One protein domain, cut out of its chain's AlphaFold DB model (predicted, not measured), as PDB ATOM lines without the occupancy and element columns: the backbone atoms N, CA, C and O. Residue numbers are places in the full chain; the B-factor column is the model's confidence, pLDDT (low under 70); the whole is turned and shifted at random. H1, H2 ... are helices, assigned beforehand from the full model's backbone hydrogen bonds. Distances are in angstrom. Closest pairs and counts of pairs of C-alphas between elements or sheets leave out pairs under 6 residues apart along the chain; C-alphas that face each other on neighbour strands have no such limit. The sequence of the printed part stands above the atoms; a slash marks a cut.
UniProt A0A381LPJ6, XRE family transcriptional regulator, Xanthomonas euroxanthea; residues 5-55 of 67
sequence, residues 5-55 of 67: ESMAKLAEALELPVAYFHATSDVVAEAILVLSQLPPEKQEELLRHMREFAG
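AT A GLANCE: This is residues 5 to 55 of the 67 residues of the protein "XRE family transcriptional regulator" of Xanthomonas euroxanthea (UniProt A0A381LPJ6). H4, the longest helix, makes one end of an open, zigzag row of four helices strung out in chain order, with H3 and then H2 next to it and H1 at the far end. Each helix meets just its neighbours along the chain, and the last part of H4, with the residues after it, sticks out as residues 48 to 55. The printed part has 51 residues with four named helices, H1 H2 H3 H4, and no named strand; its class is all helix. It is loose, with a radius of gyration of the C-alphas of 12.4 A, and spans 38 by 24 by 13 A.

HOW THE PARTS SIT: H4, residues 40 to 53, and H3, residues 26 to 36, only just touch, with 3 pairs of C-alphas within 8 A. H4 does so with residues 43 to 46 alone; the closest C-alphas are those of Leu 35 and Gln 43, 5.6 A apart. The two form a helical hairpin, running opposite ways at a steep tilt of 38 degrees. H3 touches H2, residues 18 to 22, closest at the C-alphas of Tyr 20 and Ala 29, 5.3 A apart. H2 touches H1, residues 5 to 13, closest at the C-alphas of Ala 11 and Val 18, 5.3 A apart. H1 is apart from H3 and H4, and H2 is apart from H4. In H1, H3 and H4 every O i to N i+4 pair is within hydrogen-bond range; in H2 0 of 1 is, beside 2 of 2 O i to N i+3 pairs.

IN THESE COORDINATES: H4 runs 20.1 A from C-alpha 40 to C-alpha 53 at (152.704, 163.044, 243.122). H3 measures 15.3 A, from C-alpha 26 at (162.554, 178.627, 237.391). H1 measures 12.5 A, from C-alpha 5 at (178.796, 185.570, 252.155), and H2 7.5 A.

THE WHOLE: The outline is elongated; the two C-alphas farthest apart, those of Ser 6 and Gly 55, are 38.0 A apart. The three links between helices are tight, and the printed part has no cut. The mean pLDDT of the printed part is 89.0, and no printed residue is under 70.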
ATOM      1  N   GLU A   5     179.100 184.529 251.171       80.69
ATOM      2  CA  GLU A   5     178.796 185.570 252.155       80.69
ATOM      3  C   GLU A   5     177.894 186.661 251.558       80.69
ATOM      4  O   GLU A   5     176.905 187.067 252.172       80.69
ATOM      5  N   SER A   6     178.185 187.100 250.333       81.50
ATOM      6  CA  SER A   6     177.366 188.075 249.612       81.50
ATOM      7  C   SER A   6     175.991 187.506 249.264       81.50
ATOM      8  O   SER A   6     174.995 188.220 249.363       81.50
ATOM      9  N   MET A   7     175.905 186.219 248.907       81.62
ATOM     10  CA  MET A   7     174.621 185.554 248.649       81.62
ATOM     11  C   MET A   7     173.748 185.462 249.903       81.62
ATOM     12  O   MET A   7     172.547 185.697 249.812       81.62
ATOM     13  N   ALA A   8     174.331 185.193 251.075       77.12
ATOM     14  CA  ALA A   8     173.590 185.184 252.336       77.12
ATOM     15  C   ALA A   8     173.016 186.570 252.679       77.12
ATOM     16  O   ALA A   8     171.847 186.677 253.035       77.12
ATOM     17  N   LYS A   9     173.806 187.636 252.488       83.75
ATOM     18  CA  LYS A   9     173.362 189.025 252.706       83.75
ATOM     19  C   LYS A   9     172.233 189.437 251.757       83.75
ATOM     20  O   LYS A   9     171.315 190.143 252.160       83.75
ATOM     21  N   LEU A  10     172.287 188.992 250.501       80.12
ATOM     22  CA  LEU A  10     171.213 189.226 249.529       80.12
ATOM     23  C   LEU A  10     169.945 188.444 249.882       80.12
ATOM     24  O   LEU A  10     168.852 188.994 249.796       80.12
ATOM     25  N   ALA A  11     170.089 187.184 250.288       82.50
ATOM     26  CA  ALA A  11     168.986 186.343 250.729       82.50
ATOM     27  C   ALA A  11     168.272 186.945 251.949       82.50
ATOM     28  O   ALA A  11     167.053 187.057 251.945       82.50
ATOM     29  N   GLU A  12     169.029 187.427 252.938       81.12
ATOM     30  CA  GLU A  12     168.492 188.131 254.105       81.12
ATOM     31  C   GLU A  12     167.763 189.424 253.714       81.12
ATOM     32  O   GLU A  12     166.622 189.628 254.115       81.12
ATOM     33  N   ALA A  13     168.375 190.268 252.876       85.19
ATOM     34  CA  ALA A  13     167.780 191.538 252.454       85.19
ATOM     35  C   ALA A  13     166.488 191.376 251.633       85.19
ATOM     36  O   ALA A  13     165.656 192.282 251.609       85.19
ATOM     37  N   LEU A  14     166.342 190.251 250.934       83.31
ATOM     38  CA  LEU A  14     165.167 189.933 250.123       83.31
ATOM     39  C   LEU A  14     164.183 189.002 250.845       83.31
ATOM     40  O   LEU A  14     163.168 188.639 250.256       83.31
ATOM     41  N   GLU A  15     164.489 188.605 252.085       82.19
ATOM     42  CA  GLU A  15     163.738 187.614 252.867       82.19
ATOM     43  C   GLU A  15     163.534 186.286 252.113       82.19
ATOM     44  O   GLU A  15     162.522 185.598 252.250       82.19
ATOM     45  N   LEU A  16     164.521 185.915 251.292       86.31
ATOM     46  CA  LEU A  16     164.499 184.707 250.479       86.31
ATOM     47  C   LEU A  16     165.411 183.628 251.067       86.31
ATOM     48  O   LEU A  16     166.459 183.924 251.637       86.31
ATOM     49  N   PRO A  17     165.092 182.343 250.864       85.69
ATOM     50  CA  PRO A  17     166.022 181.263 251.164       85.69
ATOM     51  C   PRO A  17     167.250 181.343 250.260       85.69
ATOM     52  O   PRO A  17     167.118 181.452 249.042       85.69
ATOM     53  N   VAL A  18     168.447 181.150 250.821       86.31
ATOM     54  CA  VAL A  18     169.703 181.092 250.043       86.31
ATOM     55  C   VAL A  18     169.625 180.055 248.912       86.31
ATOM     56  O   VAL A  18     170.149 180.280 247.825       86.31
ATOM     57  N   ALA A  19     168.902 178.949 249.132       87.38
ATOM     58  CA  ALA A  19     168.679 177.899 248.137       87.38
ATOM     59  C   ALA A  19     168.051 178.406 246.822       87.38
ATOM     60  O   ALA A  19     168.302 177.816 245.773       87.38
ATOM     61  N   TYR A  20     167.296 179.511 246.854       86.00
ATOM     62  CA  TYR A  20     166.694 180.123 245.667       86.00
ATOM     63  C   TYR A  20     167.745 180.525 244.620       86.00
ATOM     64  O   TYR A  20     167.577 180.247 243.436       86.00
ATOM     65  N   PHE A  21     168.880 181.086 245.052       85.44
ATOM     66  CA  PHE A  21     169.960 181.518 244.153       85.44
ATOM     67  C   PHE A  21     170.718 180.362 243.488       85.44
ATOM     68  O   PHE A  21     171.500 180.586 242.565       85.44
ATOM     69  N   HIS A  22     170.492 179.132 243.952       86.25
ATOM     70  CA  HIS A  22     171.117 177.917 243.433       86.25
ATOM     71  C   HIS A  22     170.147 177.028 242.647       86.25
ATOM     72  O   HIS A  22     170.534 175.943 242.207       86.25
ATOM     73  N   ALA A  23     168.893 177.454 242.473       88.88
ATOM     74  CA  ALA A  23     167.912 176.695 241.717       88.88
ATOM     75  C   ALA A  23     168.353 176.533 240.253       88.88
ATOM     76  O   ALA A  23     168.764 177.482 239.589       88.88
ATOM     77  N   THR A  24     168.258 175.309 239.737       89.44
ATOM     78  CA  THR A  24     168.692 174.964 238.374       89.44
ATOM     79  C   THR A  24     167.649 175.286 237.302       89.44
ATOM     80  O   THR A  24     167.949 175.205 236.115       89.44
ATOM     81  N   SER A  25     166.422 175.623 237.709       92.94
ATOM     82  CA  SER A  25     165.327 176.040 236.830       92.94
ATOM     83  C   SER A  25     164.330 176.919 237.583       92.94
ATOM     84  O   SER A  25     164.199 176.796 238.804       92.94
ATOM     85  N   ASP A  26     163.581 177.734 236.841       92.31
ATOM     86  CA  ASP A  26     162.554 178.627 237.391       92.31
ATOM     87  C   ASP A  26     161.498 177.865 238.204       92.31
ATOM     88  O   ASP A  26     161.114 178.303 239.282       92.31
ATOM     89  N   VAL A  27     161.105 176.667 237.753       93.81
ATOM     90  CA  VAL A  27     160.126 175.814 238.453       93.81
ATOM     91  C   VAL A  27     160.643 175.365 239.824       93.81
ATOM     92  O   VAL A  27     159.901 175.354 240.805       93.81
ATOM     93  N   VAL A  28     161.927 175.008 239.920       91.94
ATOM     94  CA  VAL A  28     162.552 174.635 241.202       91.94
ATOM     95  C   VAL A  28     162.673 175.858 242.110       91.94
ATOM     96  O   VAL A  28     162.436 175.754 243.312       91.94
ATOM     97  N   ALA A  29     163.007 177.016 241.539       92.06
ATOM     98  CA  ALA A  29     163.095 178.274 242.268       92.06
ATOM     99  C   ALA A  29     161.734 178.652 242.873       92.06
ATOM    100  O   ALA A  29     161.644 178.958 244.060       92.06
ATOM    101  N   GLU A  30     160.663 178.545 242.087       92.75
ATOM    102  CA  GLU A  30     159.291 178.798 242.523       92.75
ATOM    103  C   GLU A  30     158.853 177.824 243.624       92.75
ATOM    104  O   GLU A  30     158.314 178.257 244.642       92.75
ATOM    105  N   ALA A  31     159.168 176.530 243.501       92.25
ATOM    106  CA  ALA A  31     158.867 175.550 244.544       92.25
ATOM    107  C   ALA A  31     159.544 175.888 245.887       92.25
ATOM    108  O   ALA A  31     158.915 175.780 246.942       92.25
ATOM    109  N   ILE A  32     160.806 176.339 245.854       93.00
ATOM    110  CA  ILE A  32     161.542 176.791 247.048       93.00
ATOM    111  C   ILE A  32     160.855 178.009 247.675       93.00
ATOM    112  O   ILE A  32     160.680 178.045 248.894       93.00
ATOM    113  N   LEU A  33     160.441 178.989 246.865       91.62
ATOM    114  CA  LEU A  33     159.765 180.191 247.358       91.62
ATOM    115  C   LEU A  33     158.416 179.869 248.000       91.62
ATOM    116  O   LEU A  33     158.155 180.307 249.118       91.62
ATOM    117  N   VAL A  34     157.591 179.067 247.323       92.88
ATOM    118  CA  VAL A  34     156.264 178.674 247.813       92.88
ATOM    119  C   VAL A  34     156.376 177.931 249.140       92.88
ATOM    120  O   VAL A  34     155.669 178.271 250.085       92.88
ATOM    121  N   LEU A  35     157.294 176.964 249.254       93.19
ATOM    122  CA  LEU A  35     157.534 176.258 250.516       93.19
ATOM    123  C   LEU A  35     157.940 177.223 251.635       93.19
ATOM    124  O   LEU A  35     157.437 177.130 252.749       93.19
ATOM    125  N   SER A  36     158.809 178.183 251.338       90.56
ATOM    126  CA  SER A  36     159.406 179.047 252.362       90.56
ATOM    127  C   SER A  36     158.449 180.086 252.945       90.56
ATOM    128  O   SER A  36     158.708 180.615 254.021       90.56
ATOM    129  N   GLN A  37     157.326 180.350 252.274       90.25
ATOM    130  CA  GLN A  37     156.264 181.231 252.769       90.25
ATOM    131  C   GLN A  37     155.271 180.523 253.701       90.25
ATOM    132  O   GLN A  37     154.456 181.174 254.356       90.25
ATOM    133  N   LEU A  38     155.302 179.189 253.758       91.81
ATOM    134  CA  LEU A  38     154.371 178.402 254.560       91.81
ATOM    135  C   LEU A  38     154.890 178.209 255.992       91.81
ATOM    136  O   LEU A  38     156.098 178.089 256.198       91.81
ATOM    137  N   PRO A  39     154.001 178.094 256.997       92.12
ATOM    138  CA  PRO A  39     154.404 177.652 258.327       92.12
ATOM    139  C   PRO A  39     154.894 176.190 258.294       92.12
ATOM    140  O   PRO A  39     154.449 175.427 257.429       92.12
ATOM    141  N   PRO A  40     155.744 175.753 259.245       89.94
ATOM    142  CA  PRO A  40     156.392 174.435 259.209       89.94
ATOM    143  C   PRO A  40     155.437 173.250 258.989       89.94
ATOM    144  O   PRO A  40     155.715 172.361 258.190       89.94
ATOM    145  N   GLU A  41     154.262 173.269 259.622       91.75
ATOM    146  CA  GLU A  41     153.243 172.217 259.468       91.75
ATOM    147  C   GLU A  41     152.737 172.091 258.022       91.75
ATOM    148  O   GLU A  41     152.500 170.991 257.522       91.75
ATOM    149  N   LYS A  42     152.604 173.226 257.326       93.50
ATOM    150  CA  LYS A  42     152.150 173.294 255.933       93.50
ATOM    151  C   LYS A  42     153.262 172.979 254.938       93.50
ATOM    152  O   LYS A  42     152.968 172.458 253.864       93.50
ATOM    153  N   GLN A  43     154.518 173.240 255.297       93.69
ATOM    154  CA  GLN A  43     155.671 172.807 254.506       93.69
ATOM    155  C   GLN A  43     155.730 171.279 254.414       93.69
ATOM    156  O   GLN A  43     155.847 170.736 253.317       93.69
ATOM    157  N   GLU A  44     155.576 170.581 255.542       93.12
ATOM    158  CA  GLU A  44     155.577 169.112 255.579       93.12
ATOM    159  C   GLU A  44     154.393 168.504 254.819       93.12
ATOM    160  O   GLU A  44     154.546 167.517 254.094       93.12
ATOM    161  N   GLU A  45     153.212 169.120 254.929       94.38
ATOM    162  CA  GLU A  45     152.027 168.735 254.161       94.38
ATOM    163  C   GLU A  45     152.257 168.871 252.646       94.38
ATOM    164  O   GLU A  45     151.998 167.926 251.898       94.38
ATOM    165  N   LEU A  46     152.801 170.004 252.188       94.12
ATOM    166  CA  LEU A  46     153.118 170.213 250.773       94.12
ATOM    167  C   LEU A  46     154.193 169.232 250.285       94.12
ATOM    168  O   LEU A  46     154.028 168.610 249.236       94.12
ATOM    169  N   LEU A  47     155.259 169.025 251.063       93.50
ATOM    170  CA  LEU A  47     156.302 168.052 250.732       93.50
ATOM    171  C   LEU A  47     155.750 166.626 250.629       93.50
ATOM    172  O   LEU A  47     156.175 165.872 249.751       93.50
ATOM    173  N   ARG A  48     154.795 166.241 251.485       93.31
ATOM    174  CA  ARG A  48     154.101 164.949 251.377       93.31
ATOM    175  C   ARG A  48     153.360 164.832 250.045       93.31
ATOM    176  O   ARG A  48     153.562 163.846 249.345       93.31
ATOM    177  N   HIS A  49     152.590 165.844 249.652       93.56
ATOM    178  CA  HIS A  49     151.876 165.829 248.371       93.56
ATOM    179  C   HIS A  49     152.815 165.790 247.162       93.56
ATOM    180  O   HIS A  49     152.554 165.063 246.206       93.56
ATOM    181  N   MET A  50     153.943 166.502 247.211       92.31
ATOM    182  CA  MET A  50     154.972 166.419 246.167       92.31
ATOM    183  C   MET A  50     155.553 165.001 246.051       92.31
ATOM    184  O   MET A  50     155.776 164.516 244.942       92.31
ATOM    185  N   ARG A  51     155.769 164.311 247.183       90.75
ATOM    186  CA  ARG A  51     156.243 162.915 247.215       90.75
ATOM    187  C   ARG A  51     155.206 161.932 246.668       90.75
ATOM    188  O   ARG A  51     155.559 161.085 245.851       90.75
ATOM    189  N   GLU A  52     153.944 162.079 247.068       92.44
ATOM    190  CA  GLU A  52     152.819 161.292 246.542       92.44
ATOM    191  C   GLU A  52     152.691 161.464 245.023       92.44
ATOM    192  O   GLU A  52     152.602 160.479 244.290       92.44
ATOM    193  N   PHE A  53     152.760 162.710 244.543       91.25
ATOM    194  CA  PHE A  53     152.704 163.044 243.122       91.25
ATOM    195  C   PHE A  53     153.859 162.423 242.325       91.25
ATOM    196  O   PHE A  53     153.654 161.928 241.219       91.25
ATOM    197  N   ALA A  54     155.064 162.382 242.900       89.94
ATOM    198  CA  ALA A  54     156.226 161.730 242.299       89.94
ATOM    199  C   ALA A  54     156.139 160.186 242.286       89.94
ATOM    200  O   ALA A  54     157.075 159.525 241.834       89.94
ATOM    201  N   GLY A  55     155.048 159.593 242.790       84.75
ATOM    202  CA  GLY A  55     154.871 158.144 242.905       84.75
ATOM    203  C   GLY A  55     155.622 157.521 244.088       84.75
ATOM    204  O   GLY A  55     155.742 156.298 244.170       84.75
TER     205      GLY A  55